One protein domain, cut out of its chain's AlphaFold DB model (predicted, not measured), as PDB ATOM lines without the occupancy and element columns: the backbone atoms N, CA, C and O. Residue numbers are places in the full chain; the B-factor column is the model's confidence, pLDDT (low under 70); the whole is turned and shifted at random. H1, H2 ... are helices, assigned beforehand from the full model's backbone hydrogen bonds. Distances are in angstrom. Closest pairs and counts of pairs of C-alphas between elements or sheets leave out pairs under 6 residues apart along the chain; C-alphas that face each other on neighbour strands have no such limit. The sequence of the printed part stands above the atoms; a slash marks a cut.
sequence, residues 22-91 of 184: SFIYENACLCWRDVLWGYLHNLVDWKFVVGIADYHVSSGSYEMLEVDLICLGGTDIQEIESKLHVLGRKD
ATOM      1  N   SER A  22       9.445 -34.079  56.960       91.56
ATOM      2  CA  SER A  22       9.922 -32.693  56.880       91.56
ATOM      3  C   SER A  22      11.447 -32.598  56.916       91.56
ATOM      4  O   SER A  22      12.035 -31.868  56.125       91.56
ATOM      5  N   PHE A  23      12.100 -33.401  57.760       95.69
ATOM      6  CA  PHE A  23      13.556 -33.453  57.820       95.69
ATOM      7  C   PHE A  23      14.151 -33.921  56.489       95.69
ATOM      8  O   PHE A  23      15.144 -33.369  56.019       95.69
ATOM      9  N   ILE A  24      13.535 -34.918  55.854       95.62
ATOM     10  CA  ILE A  24      13.985 -35.443  54.562       95.62
ATOM     11  C   ILE A  24      13.833 -34.366  53.478       95.62
ATOM     12  O   ILE A  24      14.789 -34.095  52.749       95.62
ATOM     13  N   TYR A  25      12.672 -33.705  53.413       89.00
ATOM     14  CA  TYR A  25      12.383 -32.644  52.437       89.00
ATOM     15  C   TYR A  25      13.397 -31.496  52.504       89.00
ATOM     16  O   TYR A  25      13.860 -30.999  51.476       89.00
ATOM     17  N   GLU A  26      13.787 -31.104  53.715       88.69
ATOM     18  CA  GLU A  26      14.666 -29.959  53.951       88.69
ATOM     19  C   GLU A  26      16.146 -30.255  53.666       88.69
ATOM     20  O   GLU A  26      16.894 -29.341  53.303       88.69
ATOM     21  N   ASN A  27      16.576 -31.516  53.782       90.00
ATOM     22  CA  ASN A  27      18.000 -31.872  53.795       90.00
ATOM     23  C   ASN A  27      18.489 -32.627  52.558       90.00
ATOM     24  O   ASN A  27      19.657 -32.510  52.199       90.00
ATOM     25  N   ALA A  28      17.630 -33.401  51.902       80.94
ATOM     26  CA  ALA A  28      18.079 -34.471  51.015       80.94
ATOM     27  C   ALA A  28      18.174 -34.095  49.525       80.94
ATOM     28  O   ALA A  28      18.758 -34.850  48.757       80.94
ATOM     29  N   CYS A  29      17.597 -32.953  49.120       86.12
ATOM     30  CA  CYS A  29      17.466 -32.535  47.713       86.12
ATOM     31  C   CYS A  29      17.118 -33.720  46.785       86.12
ATOM     32  O   CYS A  29      17.914 -34.128  45.933       86.12
ATOM     33  N   LEU A  30      15.950 -34.326  47.021       91.44
ATOM     34  CA  LEU A  30      15.513 -35.525  46.309       91.44
ATOM     35  C   LEU A  30      14.794 -35.151  45.022       91.44
ATOM     36  O   LEU A  30      13.806 -34.421  45.043       91.44
ATOM     37  N   CYS A  31      15.255 -35.715  43.915       91.69
ATOM     38  CA  CYS A  31      14.496 -35.722  42.678       91.69
ATOM     39  C   CYS A  31      13.531 -36.926  42.659       91.69
ATOM     40  O   CYS A  31      13.601 -37.817  43.513       91.69
ATOM     41  N   TRP A  32      12.609 -36.995  41.699       94.94
ATOM     42  CA  TRP A  32      11.599 -38.063  41.665       94.94
ATOM     43  C   TRP A  32      12.197 -39.457  41.479       94.94
ATOM     44  O   TRP A  32      11.638 -40.443  41.965       94.94
ATOM     45  N   ARG A  33      13.355 -39.554  40.820       94.44
ATOM     46  CA  ARG A  33      14.128 -40.801  40.754       94.44
ATOM     47  C   ARG A  33      14.623 -41.241  42.136       94.44
ATOM     48  O   ARG A  33      14.554 -42.428  42.444       94.44
ATOM     49  N   ASP A  34      15.061 -40.300  42.971       95.25
ATOM     50  CA  ASP A  34      15.521 -40.591  44.331       95.25
ATOM     51  C   ASP A  34      14.359 -41.027  45.230       95.25
ATOM     52  O   ASP A  34      14.488 -41.993  45.985       95.25
ATOM     53  N   VAL A  35      13.202 -40.368  45.106       96.19
ATOM     54  CA  VAL A  35      11.965 -40.744  45.813       96.19
ATOM     55  C   VAL A  35      11.535 -42.159  45.440       96.19
ATOM     56  O   VAL A  35      11.259 -42.970  46.324       96.19
ATOM     57  N   LEU A  36      11.516 -42.477  44.141       96.75
ATOM     58  CA  LEU A  36      11.181 -43.816  43.662       96.75
ATOM     59  C   LEU A  36      12.144 -44.864  44.230       96.75
ATOM     60  O   LEU A  36      11.699 -45.927  44.654       96.75
ATOM     61  N   TRP A  37      13.447 -44.570  44.277       95.88
ATOM     62  CA  TRP A  37      14.429 -45.484  44.859       95.88
ATOM     63  C   TRP A  37      14.134 -45.766  46.338       95.88
ATOM     64  O   TRP A  37      14.069 -46.932  46.722       95.88
ATOM     65  N   GLY A  38      13.890 -44.727  47.145       96.06
ATOM     66  CA  GLY A  38      13.595 -44.879  48.575       96.06
ATOM     67  C   GLY A  38      12.291 -45.631  48.842       96.06
ATOM     68  O   GLY A  38      12.234 -46.456  49.752       96.06
ATOM     69  N   TYR A  39      11.271 -45.401  48.009       95.81
ATOM     70  CA  TYR A  39      10.007 -46.139  48.061       95.81
ATOM     71  C   TYR A  39      10.210 -47.633  47.778       95.81
ATOM     72  O   TYR A  39       9.765 -48.477  48.549       95.81
ATOM     73  N   LEU A  40      10.942 -47.974  46.710       95.12
ATOM     74  CA  LEU A  40      11.203 -49.370  46.333       95.12
ATOM     75  C   LEU A  40      12.063 -50.130  47.355       95.12
ATOM     76  O   LEU A  40      11.980 -51.354  47.413       95.12
ATOM     77  N   HIS A  41      12.861 -49.422  48.158       94.12
ATOM     78  CA  HIS A  41      13.662 -49.996  49.247       94.12
ATOM     79  C   HIS A  41      12.955 -49.922  50.612       94.12
ATOM     80  O   HIS A  41      13.576 -50.172  51.639       94.12
ATOM     81  N   ASN A  42      11.653 -49.604  50.638       92.94
ATOM     82  CA  ASN A  42      10.826 -49.532  51.848       92.94
ATOM     83  C   ASN A  42      11.334 -48.541  52.917       92.94
ATOM     84  O   ASN A  42      11.021 -48.695  54.098       92.94
ATOM     85  N   LEU A  43      12.089 -47.510  52.522       94.44
ATOM     86  CA  LEU A  43      12.561 -46.458  53.440       94.44
ATOM     87  C   LEU A  43      11.461 -45.440  53.743       94.44
ATOM     88  O   LEU A  43      11.455 -44.786  54.784       94.44
ATOM     89  N   VAL A  44      10.526 -45.313  52.805       95.31
ATOM     90  CA  VAL A  44       9.370 -44.425  52.857       95.31
ATOM     91  C   VAL A  44       8.152 -45.107  52.246       95.31
ATOM     92  O   VAL A  44       8.282 -46.079  51.504       95.31
ATOM     93  N   ASP A  45       6.961 -44.596  52.557       93.94
ATOM     94  CA  ASP A  45       5.690 -45.139  52.081       93.94
ATOM     95  C   ASP A  45       4.966 -44.166  51.129       93.94
ATOM     96  O   ASP A  45       5.482 -43.113  50.748       93.94
ATOM     97  N   TRP A  46       3.743 -44.509  50.726       95.19
ATOM     98  CA  TRP A  46       2.963 -43.698  49.788       95.19
ATOM     99  C   TRP A  46       2.604 -42.317  50.356       95.19
ATOM    100  O   TRP A  46       2.396 -41.373  49.594       95.19
ATOM    101  N   LYS A  47       2.556 -42.157  51.686       95.81
ATOM    102  CA  LYS A  47       2.291 -40.860  52.324       95.81
ATOM    103  C   LYS A  47       3.464 -39.924  52.115       95.81
ATOM    104  O   LYS A  47       3.247 -38.732  51.927       95.81
ATOM    105  N   PHE A  48       4.690 -40.449  52.115       96.19
ATOM    106  CA  PHE A  48       5.869 -39.660  51.772       96.19
ATOM    107  C   PHE A  48       5.787 -39.129  50.343       96.19
ATOM    108  O   PHE A  48       6.075 -37.957  50.125       96.19
ATOM    109  N   VAL A  49       5.368 -39.972  49.394       96.50
ATOM    110  CA  VAL A  49       5.226 -39.622  47.968       96.50
ATOM    111  C   VAL A  49       4.240 -38.468  47.782       96.50
ATOM    112  O   VAL A  49       4.513 -37.515  47.057       96.50
ATOM    113  N   VAL A  50       3.108 -38.521  48.477       95.94
ATOM    114  CA  VAL A  50       2.098 -37.455  48.444       95.94
ATOM    115  C   VAL A  50       2.609 -36.203  49.154       95.94
ATOM    116  O   VAL A  50       2.449 -35.098  48.645       95.94
ATOM    117  N   GLY A  51       3.272 -36.366  50.300       95.50
ATOM    118  CA  GLY A  51       3.832 -35.251  51.060       95.50
ATOM    119  C   GLY A  51       4.962 -34.523  50.330       95.50
ATOM    120  O   GLY A  51       5.032 -33.300  50.404       95.50
ATOM    121  N   ILE A  52       5.815 -35.230  49.579       94.69
ATOM    122  CA  ILE A  52       6.879 -34.581  48.804       94.69
ATOM    123  C   ILE A  52       6.319 -33.865  47.572       94.69
ATOM    124  O   ILE A  52       6.791 -32.779  47.245       94.69
ATOM    125  N   ALA A  53       5.266 -34.404  46.945       95.19
ATOM    126  CA  ALA A  53       4.527 -33.695  45.900       95.19
ATOM    127  C   ALA A  53       3.918 -32.388  46.438       95.19
ATOM    128  O   ALA A  53       4.086 -31.335  45.825       95.19
ATOM    129  N   ASP A  54       3.272 -32.436  47.608       95.00
ATOM    130  CA  ASP A  54       2.716 -31.250  48.272       95.00
ATOM    131  C   ASP A  54       3.797 -30.219  48.613       95.00
ATOM    132  O   ASP A  54       3.637 -29.026  48.345       95.00
ATOM    133  N   TYR A  55       4.942 -30.680  49.122       93.62
ATOM    134  CA  TYR A  55       6.098 -29.832  49.393       93.62
ATOM    135  C   TYR A  55       6.638 -29.157  48.120       93.62
ATOM    136  O   TYR A  55       6.890 -27.950  48.135       93.62
ATOM    137  N   HIS A  56       6.774 -29.884  47.005       92.81
ATOM    138  CA  HIS A  56       7.225 -29.323  45.726       92.81
ATOM    139  C   HIS A  56       6.250 -28.285  45.167       92.81
ATOM    140  O   HIS A  56       6.672 -27.188  44.791       92.81
ATOM    141  N   VAL A  57       4.951 -28.592  45.143       94.06
ATOM    142  CA  VAL A  57       3.913 -27.665  44.663       94.06
ATOM    143  C   VAL A  57       3.863 -26.417  45.544       94.06
ATOM    144  O   VAL A  57       3.871 -25.298  45.029       94.06
ATOM    145  N   SER A  58       3.914 -26.582  46.869       92.75
ATOM    146  CA  SER A  58       3.987 -25.470  47.829       92.75
ATOM    147  C   SER A  58       5.261 -24.631  47.676       92.75
ATOM    148  O   SER A  58       5.253 -23.437  47.974       92.75
ATOM    149  N   SER A  59       6.338 -25.232  47.165       89.56
ATOM    150  CA  SER A  59       7.613 -24.569  46.864       89.56
ATOM    151  C   SER A  59       7.683 -23.984  45.443       89.56
ATOM    152  O   SER A  59       8.713 -23.430  45.063       89.56
ATOM    153  N   GLY A  60       6.595 -24.056  44.666       91.06
ATOM    154  CA  GLY A  60       6.459 -23.404  43.359       91.06
ATOM    155  C   GLY A  60       6.645 -24.305  42.134       91.06
ATOM    156  O   GLY A  60       6.819 -23.781  41.033       91.06
ATOM    157  N   SER A  61       6.617 -25.630  42.291       90.06
ATOM    158  CA  SER A  61       6.584 -26.561  41.157       90.06
ATOM    159  C   SER A  61       5.275 -26.457  40.359       90.06
ATOM    160  O   SER A  61       4.208 -26.179  40.909       90.06
ATOM    161  N   TYR A  62       5.357 -26.715  39.051       88.62
ATOM    162  CA  TYR A  62       4.219 -26.734  38.120       88.62
ATOM    163  C   TYR A  62       3.998 -28.116  37.474       88.62
ATOM    164  O   TYR A  62       3.262 -28.222  36.490       88.62
ATOM    165  N   GLU A  63       4.647 -29.177  37.968       92.75
ATOM    166  CA  GLU A  63       4.483 -30.523  37.405       92.75
ATOM    167  C   GLU A  63       3.079 -31.065  37.719       92.75
ATOM    168  O   GLU A  63       2.709 -31.311  38.865       92.75
ATOM    169  N   MET A  64       2.281 -31.286  36.673       93.25
ATOM    170  CA  MET A  64       0.871 -31.679  36.807       93.25
ATOM    171  C   MET A  64       0.683 -33.016  37.541       93.25
ATOM    172  O   MET A  64      -0.287 -33.182  38.273       93.25
ATOM    173  N   LEU A  65       1.627 -33.953  37.394       94.38
ATOM    174  CA  LEU A  65       1.580 -35.233  38.103       94.38
ATOM    175  C   LEU A  65       1.746 -35.082  39.623       94.38
ATOM    176  O   LEU A  65       1.249 -35.929  40.358       94.38
ATOM    177  N   GLU A  66       2.399 -34.021  40.104       95.56
ATOM    178  CA  GLU A  66       2.494 -33.740  41.542       95.56
ATOM    179  C   GLU A  66       1.138 -33.291  42.094       95.56
ATOM    180  O   GLU A  66       0.695 -33.784  43.127       95.56
ATOM    181  N   VAL A  67       0.420 -32.438  41.356       95.50
ATOM    182  CA  VAL A  67      -0.949 -32.028  41.710       95.50
ATOM    183  C   VAL A  67      -1.891 -33.233  41.738       95.50
ATOM    184  O   VAL A  67      -2.655 -33.394  42.690       95.50
ATOM    185  N   ASP A  68      -1.798 -34.116  40.741       94.50
ATOM    186  CA  ASP A  68      -2.575 -35.358  40.710       94.50
ATOM    187  C   ASP A  68      -2.313 -36.230  41.950       94.50
ATOM    188  O   ASP A  68      -3.259 -36.747  42.543       94.50
ATOM    189  N   LEU A  69      -1.044 -36.397  42.350       95.75
ATOM    190  CA  LEU A  69      -0.668 -37.159  43.547       95.75
ATOM    191  C   LEU A  69      -1.305 -36.575  44.814       95.75
ATOM    192  O   LEU A  69      -1.868 -37.320  45.617       95.75
ATOM    193  N   ILE A  70      -1.276 -35.248  44.968       94.38
ATOM    194  CA  ILE A  70      -1.910 -34.554  46.098       94.38
ATOM    195  C   ILE A  70      -3.424 -34.801  46.101       94.38
ATOM    196  O   ILE A  70      -3.999 -35.103  47.147       94.38
ATOM    197  N   CYS A  71      -4.076 -34.719  44.938       93.19
ATOM    198  CA  CYS A  71      -5.515 -34.955  44.810       93.19
ATOM    199  C   CYS A  71      -5.924 -36.400  45.121       93.19
ATOM    200  O   CYS A  71      -7.013 -36.614  45.656       93.19
ATOM    201  N   LEU A  72      -5.077 -37.384  44.806       92.75
ATOM    202  CA  LEU A  72      -5.305 -38.779  45.191       92.75
ATOM    203  C   LEU A  72      -5.222 -38.956  46.707       92.75
ATOM    204  O   LEU A  72      -5.987 -39.737  47.273       92.75
ATOM    205  N   GLY A  73      -4.314 -38.236  47.371       81.62
ATOM    206  CA  GLY A  73      -4.124 -38.292  48.817       81.62
ATOM    207  C   GLY A  73      -3.722 -39.695  49.270       81.62
ATOM    208  O   GLY A  73      -2.548 -40.004  49.363       81.62
ATOM    209  N   GLY A  74      -4.702 -40.560  49.532       79.44
ATOM    210  CA  GLY A  74      -4.508 -41.986  49.814       79.44
ATOM    211  C   GLY A  74      -5.667 -42.867  49.341       79.44
ATOM    212  O   GLY A  74      -5.859 -43.959  49.870       79.44
ATOM    213  N   THR A  75      -6.492 -42.384  48.407       85.44
ATOM    214  CA  THR A  75      -7.680 -43.115  47.938       85.44
ATOM    215  C   THR A  75      -7.332 -44.276  47.017       85.44
ATOM    216  O   THR A  75      -8.095 -45.236  46.949       85.44
ATOM    217  N   ASP A  76      -6.196 -44.192  46.319       92.44
ATOM    218  CA  ASP A  76      -5.730 -45.209  45.379       92.44
ATOM    219  C   ASP A  76      -4.197 -45.314  45.404       92.44
ATOM    220  O   ASP A  76      -3.484 -44.523  44.785       92.44
ATOM    221  N   ILE A  77      -3.687 -46.291  46.159       92.94
ATOM    222  CA  ILE A  77      -2.242 -46.526  46.305       92.94
ATOM    223  C   ILE A  77      -1.631 -47.011  44.982       92.94
ATOM    224  O   ILE A  77      -0.512 -46.622  44.659       92.94
ATOM    225  N   GLN A  78      -2.361 -47.799  44.187       94.44
ATOM    226  CA  GLN A  78      -1.841 -48.317  42.916       94.44
ATOM    227  C   GLN A  78      -1.639 -47.188  41.905       94.44
ATOM    228  O   GLN A  78      -0.639 -47.162  41.187       94.44
ATOM    229  N   GLU A  79      -2.559 -46.226  41.870       95.62
ATOM    230  CA  GLU A  79      -2.409 -45.047  41.020       95.62
ATOM    231  C   GLU A  79      -1.270 -44.134  41.507       95.62
ATOM    232  O   GLU A  79      -0.510 -43.618  40.683       95.62
ATOM    233  N   ILE A  80      -1.083 -43.982  42.827       95.31
ATOM    234  CA  ILE A  80       0.075 -43.265  43.397       95.31
ATOM    235  C   ILE A  80       1.388 -43.912  42.936       95.31
ATOM    236  O   ILE A  80       2.272 -43.220  42.428       95.31
ATOM    237  N   GLU A  81       1.506 -45.236  43.050       95.75
ATOM    238  CA  GLU A  81       2.686 -45.991  42.607       95.75
ATOM    239  C   GLU A  81       2.922 -45.853  41.099       95.75
ATOM    240  O   GLU A  81       4.047 -45.606  40.654       95.75
ATOM    241  N   SER A  82       1.860 -45.954  40.299       96.38
ATOM    242  CA  SER A  82       1.915 -45.765  38.847       96.38
ATOM    243  C   SER A  82       2.465 -44.382  38.483       96.38
ATOM    244  O   SER A  82       3.413 -44.271  37.695       96.38
ATOM    245  N   LYS A  83       1.946 -43.317  39.109       96.19
ATOM    246  CA  LYS A  83       2.410 -41.937  38.887       96.19
ATOM    247  C   LYS A  83       3.842 -41.726  39.368       96.19
ATOM    248  O   LYS A  83       4.626 -41.119  38.635       96.19
ATOM    249  N   LEU A  84       4.218 -42.278  40.522       96.69
ATOM    250  CA  LEU A  84       5.599 -42.254  41.014       96.69
ATOM    251  C   LEU A  84       6.560 -42.897  40.004       96.69
ATOM    252  O   LEU A  84       7.601 -42.326  39.681       96.69
ATOM    253  N   HIS A  85       6.197 -44.048  39.434       96.56
ATOM    254  CA  HIS A  85       6.997 -44.705  38.400       96.56
ATOM    255  C   HIS A  85       7.120 -43.894  37.106       96.56
ATOM    256  O   HIS A  85       8.117 -44.044  36.392       96.56
ATOM    257  N   VAL A  86       6.116 -43.088  36.754       96.56
ATOM    258  CA  VAL A  86       6.187 -42.174  35.605       96.56
ATOM    259  C   VAL A  86       7.125 -41.011  35.918       96.56
ATOM    260  O   VAL A  86       8.027 -40.736  35.128       96.56
ATOM    261  N   LEU A  87       6.952 -40.370  37.075       95.19
ATOM    262  CA  LEU A  87       7.785 -39.257  37.537       95.19
ATOM    263  C   LEU A  87       9.261 -39.656  37.633       95.19
ATOM    264  O   LEU A  87      10.108 -39.017  37.012       95.19
ATOM    265  N   GLY A  88       9.567 -40.772  38.299       93.88
ATOM    266  CA  GLY A  88      10.942 -41.258  38.438       93.88
ATOM    267  C   GLY A  88      11.609 -41.637  37.110       93.88
ATOM    268  O   GLY A  88      12.828 -41.556  36.997       93.88
ATOM    269  N   ARG A  89      10.834 -42.010  36.079       91.31
ATOM    270  CA  ARG A  89      11.355 -42.294  34.725       91.31
ATOM    271  C   ARG A  89      11.583 -41.046  33.880       91.31
ATOM    272  O   ARG A  89      12.492 -41.048  33.054       91.31
ATOM    273  N   LYS A  90      10.752 -40.013  34.043       90.50
ATOM    274  CA  LYS A  90      10.936 -38.717  33.365       90.50
ATOM    275  C   LYS A  90      12.211 -38.012  33.826       90.50
ATOM    276  O   LYS A  90      12.772 -37.209  33.087       90.50
ATOM    277  N   ASP A  91      12.645 -38.312  35.039       82.88
ATOM    278  CA  ASP A  91      13.768 -37.673  35.696       82.88
ATOM    279  C   ASP A  91      15.122 -38.196  35.176       82.88
ATOM    280  O   ASP A  91      15.772 -39.087  35.734       82.88
TER     281      ASP A  91
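AT A GLANCE: This is residues 22 to 91 of the 184 residues of an uncharacterized protein of Pseudomonas sp. ok602 (UniProt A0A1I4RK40). Four helices make a compact body of two loosely built pairs, H2 with H3 and H4 with H5; within each pair the helices run opposite ways, and the two pairs cross each other steeply. The short first helix, H1, lies at one side of this body, near H3 and away from H4 and H5. The printed part has 70 residues with five named helices, H1 to H5 in order along the chain, and no named strand; the class is all helix. The whole is compact, with a radius of gyration of the C-alphas of 10.8 A, and rounded, spanning 28 by 28 by 22 A.

IN THESE COORDINATES: H1 is residues 22 to 27, with C-alpha 22 at (9.922, -32.693, 56.880). H2 is residues 32 to 40, 12.2 A from first to last C-alpha. H3 is residues 46 to 58, 18.4 A long by the same measure, with C-alpha 46 at (2.963, -43.698, 49.788). H4 is residues 64 to 72, 12.6 A long. H5, residues 77 to 90, is the longest helix at 14 residues and 20.1 A; C-alpha 90 is at (10.936, -38.717, 33.365).

HOW THE PARTS SIT: H5 is the hub, the helix that touches most others: H2, H3 and H4. With H4 it forms a helical hairpin at a shallow tilt of 14 degrees, opposite ways, and the closest C-alphas, those of Leu 69 and Ile 80, are 6.2 A apart. H5 touches H2 with residues 84 to 89 alone, at a steep tilt of 44 degrees, opposite ways; the closest C-alphas, of Arg 33 and Gly 88, are 4.0 A apart. H3 touches H5 with residues 46 to 50 alone, at a steep tilt of 55 degrees, the same way; the closest C-alphas are those of Trp 46 and Ile 77, at 6.9 A. H3 also touches H4, at a steep tilt of 52 degrees, opposite ways, where the closest C-alphas, of Ala 53 and Glu 66, are 4.8 A apart. H2 and H3 are close but not clearly touching, at a shallow tilt of 17 degrees, opposite ways; their closest C-alphas, of Val 35 and Val 49, are 7.2 A apart. H1 is close to H3 but not clearly touching, with the closest C-alphas, of Tyr 25 and Ile 52, 6.9 A apart. H1 is apart from H2, H4 and H5, and H2 is apart from H4. In H1, H2, H3, H4 and H5 every O i to N i+4 pair is within hydrogen-bond range.

THE WHOLE: The two C-alphas farthest apart, of Asn 27 and Thr 75, are 28.6 A apart. The printed part has no cut, and its four links are tight. Its mean pLDDT is 93.1, and no printed residue is under 70.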